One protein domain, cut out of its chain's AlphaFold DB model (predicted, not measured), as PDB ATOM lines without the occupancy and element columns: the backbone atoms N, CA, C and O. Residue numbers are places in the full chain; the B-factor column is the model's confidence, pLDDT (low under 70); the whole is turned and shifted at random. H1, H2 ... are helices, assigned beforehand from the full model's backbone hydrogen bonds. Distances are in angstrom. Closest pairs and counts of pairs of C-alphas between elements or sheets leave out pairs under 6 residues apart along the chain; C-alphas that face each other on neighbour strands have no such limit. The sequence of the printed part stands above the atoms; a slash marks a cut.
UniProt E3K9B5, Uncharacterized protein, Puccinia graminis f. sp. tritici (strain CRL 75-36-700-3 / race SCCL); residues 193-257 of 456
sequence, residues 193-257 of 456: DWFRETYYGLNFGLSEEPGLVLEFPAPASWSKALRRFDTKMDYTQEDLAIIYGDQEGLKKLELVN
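AT A GLANCE: This is residues 193 to 257 of the 456 residues of an uncharacterized protein of Puccinia graminis f. sp. tritici (strain CRL 75-36-700-3 / race SCCL) (UniProt E3K9B5). Two pairs of short helices make up this small model: H1 and H2 fold back on each other as a helical hairpin, and H3 and H4 are set crosswise to each other, with a single residue between them. A loop of residues 205 to 219 joins H1 to H2, and a shorter link joins the hairpin to the second pair; the two C-alphas farthest apart, those of Gly 211 and Thr 231, lie in these two links. The printed part has 65 residues with four named helices, in the order H1, H2, H3, H4, and no named strand; the class is all helix. The whole is compact, with a radius of gyration of the C-alphas of 11.4 A, and rounded, with spans of 30 by 24 by 22 A.

IN THESE COORDINATES: H1, residues 194 to 204, begins at C-alpha 194 at (-48.055, -25.756, 23.248) and is 15.1 A long from first to last C-alpha. H2, residues 220 to 227, is 10.5 A long and begins at C-alpha 220 at (-29.658, -22.335, 24.945). H3, residues 237 to 244, is 10.3 A long. H4, residues 246 to 257, is the longest helix by residues and measures 16.5 A, ending at C-alpha 257 at (-26.493, -30.815, 31.285).

HOW THE PARTS SIT: H1 and H2 touch as a helical hairpin, and their closest C-alphas, those of Asn 203 and Ser 223, are 6.6 A apart. They run opposite ways at a shallow tilt of 34 degrees, only just short of steep. H1 and H4 only just touch, with 3 pairs of C-alphas within 8 A, and H4 does so with residues 252 to 256 alone. Their closest C-alphas are those of Asn 203 and Val 256, 7.3 A apart, and their lines are about perpendicular at 87 degrees. H3 and H4 touch, H4 with residues 246 to 250 alone, and their closest C-alphas, those of Leu 240 and Gly 249, are 4.9 A apart. Their lines stand at 72 degrees, only just about perpendicular. The helix packing is mostly crossed, but only just: of the three pairs that touch, one is at a shallow tilt. H1 and H3 are apart, as are H2 and H4, and H2 and H3. In H1, H2, H3 and H4 every O i to N i+4 pair is within hydrogen-bond range.

THE WHOLE: The C-alphas of Gly 211 and Thr 231 are 30.6 A apart, and those of the first and last printed residues, Asp 193 and Asn 257, are 24.4 A apart. The printed part has no cut. The link from H1 to H2, 15 residues, is long; that from H2 to H3, 9 residues, is short; that from H3 to H4, 1 residue, is tight. The mean pLDDT of the printed part is 81.3, and residues 219 to 234, which include H2, are under 70.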
ATOM      1  N   ASP A 193     -49.804 -28.436  26.956       87.25
ATOM      2  CA  ASP A 193     -50.038 -27.246  26.153       87.25
ATOM      3  C   ASP A 193     -48.868 -27.023  25.185       87.25
ATOM      4  O   ASP A 193     -47.801 -27.637  25.293       87.25
ATOM      5  N   TRP A 194     -49.061 -26.096  24.249       86.06
ATOM      6  CA  TRP A 194     -48.055 -25.756  23.248       86.06
ATOM      7  C   TRP A 194     -46.708 -25.326  23.857       86.06
ATOM      8  O   TRP A 194     -45.658 -25.640  23.293       86.06
ATOM      9  N   PHE A 195     -46.706 -24.643  25.010       83.31
ATOM     10  CA  PHE A 195     -45.465 -24.198  25.644       83.31
ATOM     11  C   PHE A 195     -44.654 -25.385  26.161       83.31
ATOM     12  O   PHE A 195     -43.452 -25.456  25.906       83.31
ATOM     13  N   ARG A 196     -45.300 -26.344  26.838       84.50
ATOM     14  CA  ARG A 196     -44.640 -27.563  27.323       84.50
ATOM     15  C   ARG A 196     -44.143 -28.411  26.167       84.50
ATOM     16  O   ARG A 196     -43.010 -28.880  26.210       84.50
ATOM     17  N   GLU A 197     -44.956 -28.580  25.128       88.12
ATOM     18  CA  GLU A 197     -44.549 -29.312  23.927       88.12
ATOM     19  C   GLU A 197     -43.299 -28.700  23.293       88.12
ATOM     20  O   GLU A 197     -42.319 -29.401  23.048       88.12
ATOM     21  N   THR A 198     -43.302 -27.379  23.112       86.06
ATOM     22  CA  THR A 198     -42.165 -26.639  22.556       86.06
ATOM     23  C   THR A 198     -40.941 -26.737  23.464       86.06
ATOM     24  O   THR A 198     -39.826 -26.930  22.983       86.06
ATOM     25  N   TYR A 199     -41.124 -26.655  24.784       85.44
ATOM     26  CA  TYR A 199     -40.037 -26.797  25.749       85.44
ATOM     27  C   TYR A 199     -39.362 -28.171  25.651       85.44
ATOM     28  O   TYR A 199     -38.137 -28.249  25.554       85.44
ATOM     29  N   TYR A 200     -40.149 -29.246  25.626       88.62
ATOM     30  CA  TYR A 200     -39.644 -30.607  25.460       88.62
ATOM     31  C   TYR A 200     -38.967 -30.812  24.097       88.62
ATOM     32  O   TYR A 200     -37.877 -31.383  24.038       88.62
ATOM     33  N   GLY A 201     -39.562 -30.293  23.020       89.69
ATOM     34  CA  GLY A 201     -38.982 -30.332  21.677       89.69
ATOM     35  C   GLY A 201     -37.626 -29.629  21.597       89.69
ATOM     36  O   GLY A 201     -36.668 -30.189  21.079       89.69
ATOM     37  N   LEU A 202     -37.495 -28.436  22.181       86.25
ATOM     38  CA  LEU A 202     -36.251 -27.661  22.121       86.25
ATOM     39  C   LEU A 202     -35.155 -28.189  23.054       86.25
ATOM     40  O   LEU A 202     -33.991 -28.177  22.672       86.25
ATOM     41  N   ASN A 203     -35.489 -28.632  24.269       84.38
ATOM     42  CA  ASN A 203     -34.473 -29.063  25.242       84.38
ATOM     43  C   ASN A 203     -34.083 -30.534  25.087       84.38
ATOM     44  O   ASN A 203     -32.982 -30.916  25.464       84.38
ATOM     45  N   PHE A 204     -34.977 -31.366  24.552       89.31
ATOM     46  CA  PHE A 204     -34.748 -32.803  24.440       89.31
ATOM     47  C   PHE A 204     -34.873 -33.321  23.011       89.31
ATOM     48  O   PHE A 204     -34.719 -34.518  22.823       89.31
ATOM     49  N   GLY A 205     -35.137 -32.470  22.016       91.62
ATOM     50  CA  GLY A 205     -35.239 -32.893  20.619       91.62
ATOM     51  C   GLY A 205     -36.417 -33.826  20.348       91.62
ATOM     52  O   GLY A 205     -36.336 -34.694  19.486       91.62
ATOM     53  N   LEU A 206     -37.501 -33.707  21.119       93.31
ATOM     54  CA  LEU A 206     -38.662 -34.583  20.980       93.31
ATOM     55  C   LEU A 206     -39.553 -34.177  19.808       93.31
ATOM     56  O   LEU A 206     -39.903 -33.009  19.650       93.31
ATOM     57  N   SER A 207     -39.974 -35.180  19.042       93.31
ATOM     58  CA  SER A 207     -40.906 -35.048  17.928       93.31
ATOM     59  C   SER A 207     -41.857 -36.243  17.893       93.31
ATOM     60  O   SER A 207     -41.541 -37.316  18.397       93.31
ATOM     61  N   GLU A 208     -43.053 -36.054  17.333       91.94
ATOM     62  CA  GLU A 208     -43.974 -37.159  17.019       91.94
ATOM     63  C   GLU A 208     -43.560 -37.884  15.723       91.94
ATOM     64  O   GLU A 208     -44.020 -38.995  15.445       91.94
ATOM     65  N   GLU A 209     -42.669 -37.269  14.941       92.38
ATOM     66  CA  GLU A 209     -42.085 -37.838  13.734       92.38
ATOM     67  C   GLU A 209     -40.671 -38.374  14.019       92.38
ATOM     68  O   GLU A 209     -39.785 -37.584  14.351       92.38
ATOM     69  N   PRO A 210     -40.422 -39.687  13.839       91.44
ATOM     70  CA  PRO A 210     -39.133 -40.318  14.142       91.44
ATOM     71  C   PRO A 210     -37.918 -39.660  13.492       91.44
ATOM     72  O   PRO A 210     -36.916 -39.452  14.166       91.44
ATOM     73  N   GLY A 211     -38.020 -39.284  12.215       90.62
ATOM     74  CA  GLY A 211     -36.923 -38.640  11.485       90.62
ATOM     75  C   GLY A 211     -36.652 -37.190  11.892       90.62
ATOM     76  O   GLY A 211     -35.688 -36.605  11.412       90.62
ATOM     77  N   LEU A 212     -37.493 -36.608  12.753       91.94
ATOM     78  CA  LEU A 212     -37.335 -35.257  13.296       91.94
ATOM     79  C   LEU A 212     -36.963 -35.266  14.787       91.94
ATOM     80  O   LEU A 212     -36.943 -34.206  15.413       91.94
ATOM     81  N   VAL A 213     -36.709 -36.439  15.378       92.25
ATOM     82  CA  VAL A 213     -36.125 -36.523  16.721       92.25
ATOM     83  C   VAL A 213     -34.672 -36.068  16.641       92.25
ATOM     84  O   VAL A 213     -33.914 -36.578  15.820       92.25
ATOM     85  N   LEU A 214     -34.297 -35.127  17.505       91.38
ATOM     86  CA  LEU A 214     -32.955 -34.553  17.557       91.38
ATOM     87  C   LEU A 214     -32.199 -35.023  18.805       91.38
ATOM     88  O   LEU A 214     -32.725 -35.070  19.925       91.38
ATOM     89  N   GLU A 215     -30.919 -35.320  18.638       89.94
ATOM     90  CA  GLU A 215     -30.010 -35.615  19.730       89.94
ATOM     91  C   GLU A 215     -29.541 -34.375  20.444       89.94
ATOM     92  O   GLU A 215     -29.482 -34.358  21.679       89.94
ATOM     93  N   PHE A 216     -29.253 -33.322  19.696       88.69
ATOM     94  CA  PHE A 216     -28.770 -32.108  20.310       88.69
ATOM     95  C   PHE A 216     -29.923 -31.158  20.645       88.69
ATOM     96  O   PHE A 216     -30.831 -30.957  19.835       88.69
ATOM     97  N   PRO A 217     -29.898 -30.531  21.834       81.94
ATOM     98  CA  PRO A 217     -30.847 -29.487  22.158       81.94
ATOM     99  C   PRO A 217     -30.690 -28.292  21.211       81.94
ATOM    100  O   PRO A 217     -29.607 -27.968  20.696       81.94
ATOM    101  N   ALA A 218     -31.797 -27.580  21.034       76.56
ATOM    102  CA  ALA A 218     -31.810 -26.272  20.412       76.56
ATOM    103  C   ALA A 218     -30.897 -25.296  21.186       76.56
ATOM    104  O   ALA A 218     -30.610 -25.504  22.368       76.56
ATOM    105  N   PRO A 219     -30.419 -24.209  20.548       69.06
ATOM    106  CA  PRO A 219     -29.545 -23.244  21.208       69.06
ATOM    107  C   PRO A 219     -30.118 -22.758  22.548       69.06
ATOM    108  O   PRO A 219     -31.287 -22.369  22.624       69.06
ATOM    109  N   ALA A 220     -29.268 -22.690  23.577       62.81
ATOM    110  CA  ALA A 220     -29.658 -22.335  24.945       62.81
ATOM    111  C   ALA A 220     -30.358 -20.965  25.073       62.81
ATOM    112  O   ALA A 220     -31.036 -20.696  26.061       62.81
ATOM    113  N   SER A 221     -30.221 -20.073  24.086       65.62
ATOM    114  CA  SER A 221     -30.940 -18.795  24.046       65.62
ATOM    115  C   SER A 221     -32.461 -18.970  23.953       65.62
ATOM    116  O   SER A 221     -33.194 -18.211  24.585       65.62
ATOM    117  N   TRP A 222     -32.937 -19.988  23.234       64.25
ATOM    118  CA  TRP A 222     -34.366 -20.264  23.062       64.25
ATOM    119  C   TRP A 222     -34.960 -20.936  24.301       64.25
ATOM    120  O   TRP A 222     -36.016 -20.524  24.784       64.25
ATOM    121  N   SER A 223     -34.250 -21.907  24.883       61.22
ATOM    122  CA  SER A 223     -34.679 -22.564  26.122       61.22
ATOM    123  C   SER A 223     -34.689 -21.597  27.310       61.22
ATOM    124  O   SER A 223     -35.669 -21.552  28.058       61.22
ATOM    125  N   LYS A 224     -33.659 -20.747  27.451       64.69
ATOM    126  CA  LYS A 224     -33.605 -19.695  28.482       64.69
ATOM    127  C   LYS A 224     -34.703 -18.648  28.301       64.69
ATOM    128  O   LYS A 224     -35.231 -18.168  29.301       64.69
ATOM    129  N   ALA A 225     -35.061 -18.294  27.064       65.81
ATOM    130  CA  ALA A 225     -36.178 -17.389  26.807       65.81
ATOM    131  C   ALA A 225     -37.504 -17.993  27.291       65.81
ATOM    132  O   ALA A 225     -38.244 -17.317  27.997       65.81
ATOM    133  N   LEU A 226     -37.765 -19.273  27.006       64.38
ATOM    134  CA  LEU A 226     -38.986 -19.959  27.444       64.38
ATOM    135  C   LEU A 226     -39.078 -20.122  28.968       64.38
ATOM    136  O   LEU A 226     -40.135 -19.854  29.535       64.38
ATOM    137  N   ARG A 227     -37.972 -20.452  29.654       60.97
ATOM    138  CA  ARG A 227     -37.942 -20.545  31.132       60.97
ATOM    139  C   ARG A 227     -38.268 -19.221  31.837       60.97
ATOM    140  O   ARG A 227     -38.682 -19.235  32.990       60.97
ATOM    141  N   ARG A 228     -38.101 -18.070  31.170       62.94
ATOM    142  CA  ARG A 228     -38.503 -16.759  31.719       62.94
ATOM    143  C   ARG A 228     -40.018 -16.551  31.726       62.94
ATOM    144  O   ARG A 228     -40.489 -15.725  32.500       62.94
ATOM    145  N   PHE A 229     -40.759 -17.257  30.872       59.47
ATOM    146  CA  PHE A 229     -42.213 -17.118  30.759       59.47
ATOM    147  C   PHE A 229     -42.984 -18.057  31.693       59.47
ATOM    148  O   PHE A 229     -44.122 -17.748  32.032       59.47
ATOM    149  N   ASP A 230     -42.375 -19.154  32.153       58.03
ATOM    150  CA  ASP A 230     -42.959 -20.025  33.177       58.03
ATOM    151  C   ASP A 230     -41.863 -20.741  33.987       58.03
ATOM    152  O   ASP A 230     -41.131 -21.590  33.477       58.03
ATOM    153  N   THR A 231     -41.766 -20.409  35.278       52.09
ATOM    154  CA  THR A 231     -40.824 -21.020  36.230       52.09
ATOM    155  C   THR A 231     -41.239 -22.421  36.681       52.09
ATOM    156  O   THR A 231     -40.480 -23.068  37.394       52.09
ATOM    157  N   LYS A 232     -42.420 -22.909  36.273       54.84
ATOM    158  CA  LYS A 232     -42.887 -24.285  36.512       54.84
ATOM    159  C   LYS A 232     -42.569 -25.238  35.353       54.84
ATOM    160  O   LYS A 232     -43.014 -26.387  35.384       54.84
ATOM    161  N   MET A 233     -41.824 -24.786  34.340       60.69
ATOM    162  CA  MET A 233     -41.338 -25.595  33.211       60.69
ATOM    163  C   MET A 233     -40.159 -26.495  33.616       60.69
ATOM    164  O   MET A 233     -39.100 -26.476  32.988       60.69
ATOM    165  N   ASP A 234     -40.343 -27.298  34.658       63.47
ATOM    166  CA  ASP A 234     -39.402 -28.361  34.986       63.47
ATOM    167  C   ASP A 234     -39.861 -29.645  34.297       63.47
ATOM    168  O   ASP A 234     -41.003 -30.093  34.435       63.47
ATOM    169  N   TYR A 235     -38.961 -30.239  33.517       71.31
ATOM    170  CA  TYR A 235     -39.133 -31.623  33.102       71.31
ATOM    171  C   TYR A 235     -39.007 -32.499  34.346       71.31
ATOM    172  O   TYR A 235     -38.200 -32.223  35.236       71.31
ATOM    173  N   THR A 236     -39.767 -33.586  34.412       75.06
ATOM    174  CA  THR A 236     -39.524 -34.585  35.449       75.06
ATOM    175  C   THR A 236     -38.585 -35.642  34.889       75.06
ATOM    176  O   THR A 236     -38.704 -36.071  33.741       75.06
ATOM    177  N   GLN A 237     -37.640 -36.101  35.708       80.88
ATOM    178  CA  GLN A 237     -36.829 -37.274  35.372       80.88
ATOM    179  C   GLN A 237     -37.723 -38.484  35.036       80.88
ATOM    180  O   GLN A 237     -37.374 -39.300  34.188       80.88
ATOM    181  N   GLU A 238     -38.911 -38.550  35.643       84.56
ATOM    182  CA  GLU A 238     -39.965 -39.518  35.330       84.56
ATOM    183  C   GLU A 238     -40.464 -39.413  33.881       84.56
ATOM    184  O   GLU A 238     -40.656 -40.437  33.232       84.56
ATOM    185  N   ASP A 239     -40.639 -38.202  33.344       88.88
ATOM    186  CA  ASP A 239     -41.088 -37.999  31.962       88.88
ATOM    187  C   ASP A 239     -40.038 -38.482  30.971       88.88
ATOM    188  O   ASP A 239     -40.353 -39.244  30.054       88.88
ATOM    189  N   LEU A 240     -38.773 -38.130  31.204       88.75
ATOM    190  CA  LEU A 240     -37.666 -38.628  30.389       88.75
ATOM    191  C   LEU A 240     -37.529 -40.148  30.494       88.75
ATOM    192  O   LEU A 240     -37.310 -40.804  29.478       88.75
ATOM    193  N   ALA A 241     -37.724 -40.726  31.680       87.50
ATOM    194  CA  ALA A 241     -37.721 -42.173  31.861       87.50
ATOM    195  C   ALA A 241     -38.862 -42.847  31.081       87.50
ATOM    196  O   ALA A 241     -38.647 -43.897  30.473       87.50
ATOM    197  N   ILE A 242     -40.061 -42.253  31.038       87.94
ATOM    198  CA  ILE A 242     -41.177 -42.759  30.223       87.94
ATOM    199  C   ILE A 242     -40.829 -42.713  28.731       87.94
ATOM    200  O   ILE A 242     -41.086 -43.692  28.033       87.94
ATOM    201  N   ILE A 243     -40.248 -41.609  28.256       89.38
ATOM    202  CA  ILE A 243     -40.002 -41.375  26.828       89.38
ATOM    203  C   ILE A 243     -38.809 -42.174  26.300       89.38
ATOM    204  O   ILE A 243     -38.927 -42.895  25.312       89.38
ATOM    205  N   TYR A 244     -37.661 -42.041  26.960       88.00
ATOM    206  CA  TYR A 244     -36.387 -42.603  26.511       88.00
ATOM    207  C   TYR A 244     -36.103 -43.986  27.096       88.00
ATOM    208  O   TYR A 244     -35.330 -44.754  26.527       88.00
ATOM    209  N   GLY A 245     -36.696 -44.311  28.244       86.81
ATOM    210  CA  GLY A 245     -36.196 -45.376  29.107       86.81
ATOM    211  C   GLY A 245     -35.335 -44.831  30.241       86.81
ATOM    212  O   GLY A 245     -34.821 -43.722  30.169       86.81
ATOM    213  N   ASP A 246     -35.167 -45.616  31.301       84.88
ATOM    214  CA  ASP A 246     -34.567 -45.120  32.544       84.88
ATOM    215  C   ASP A 246     -33.080 -44.784  32.344       84.88
ATOM    216  O   ASP A 246     -32.617 -43.706  32.708       84.88
ATOM    217  N   GLN A 247     -32.334 -45.680  31.691       86.19
ATOM    218  CA  GLN A 247     -30.909 -45.477  31.412       86.19
ATOM    219  C   GLN A 247     -30.665 -44.422  30.328       86.19
ATOM    220  O   GLN A 247     -29.777 -43.586  30.467       86.19
ATOM    221  N   GLU A 248     -31.435 -44.446  29.242       87.06
ATOM    222  CA  GLU A 248     -31.234 -43.520  28.122       87.06
ATOM    223  C   GLU A 248     -31.753 -42.115  28.451       87.06
ATOM    224  O   GLU A 248     -31.136 -41.136  28.046       87.06
ATOM    225  N   GLY A 249     -32.806 -41.995  29.265       89.19
ATOM    226  CA  GLY A 249     -33.265 -40.712  29.800       89.19
ATOM    227  C   GLY A 249     -32.208 -40.050  30.684       89.19
ATOM    228  O   GLY A 249     -31.981 -38.848  30.566       89.19
ATOM    229  N   LEU A 250     -31.495 -40.833  31.506       89.69
ATOM    230  CA  LEU A 250     -30.341 -40.343  32.267       89.69
ATOM    231  C   LEU A 250     -29.201 -39.876  31.357       89.69
ATOM    232  O   LEU A 250     -28.648 -38.806  31.592       89.69
ATOM    233  N   LYS A 251     -28.874 -40.628  30.299       90.38
ATOM    234  CA  LYS A 251     -27.849 -40.212  29.324       90.38
ATOM    235  C   LYS A 251     -28.237 -38.942  28.579       90.38
ATOM    236  O   LYS A 251     -27.402 -38.063  28.404       90.38
ATOM    237  N   LYS A 252     -29.501 -38.823  28.166       91.19
ATOM    238  CA  LYS A 252     -30.016 -37.617  27.514       91.19
ATOM    239  C   LYS A 252     -29.919 -36.413  28.445       91.19
ATOM    240  O   LYS A 252     -29.494 -35.345  28.022       91.19
ATOM    241  N   LEU A 253     -30.258 -36.598  29.720       89.06
ATOM    242  CA  LEU A 253     -30.101 -35.565  30.736       89.06
ATOM    243  C   LEU A 253     -28.625 -35.197  30.957       89.06
ATOM    244  O   LEU A 253     -28.309 -34.015  31.041       89.06
ATOM    245  N   GLU A 254     -27.718 -36.177  31.004       91.62
ATOM    246  CA  GLU A 254     -26.271 -35.930  31.082       91.62
ATOM    247  C   GLU A 254     -25.778 -35.124  29.873       91.62
ATOM    248  O   GLU A 254     -25.026 -34.171  30.050       91.62
ATOM    249  N   LEU A 255     -26.242 -35.451  28.663       91.94
ATOM    250  CA  LEU A 255     -25.917 -34.720  27.439       91.94
ATOM    251  C   LEU A 255     -26.386 -33.263  27.500       91.94
ATOM    252  O   LEU A 255     -25.595 -32.358  27.247       91.94
ATOM    253  N   VAL A 256     -27.651 -33.033  27.857       88.25
ATOM    254  CA  VAL A 256     -28.217 -31.679  27.969       88.25
ATOM    255  C   VAL A 256     -27.470 -30.874  29.032       88.25
ATOM    256  O   VAL A 256     -27.024 -29.764  28.755       88.25
ATOM    257  N   ASN A 257     -27.248 -31.458  30.212       87.06
ATOM    258  CA  ASN A 257     -26.493 -30.815  31.285       87.06
ATOM    259  C   ASN A 257     -25.051 -30.513  30.872       87.06
ATOM    260  O   ASN A 257     -24.522 -29.465  31.232       87.06
TER     261      ASN A 257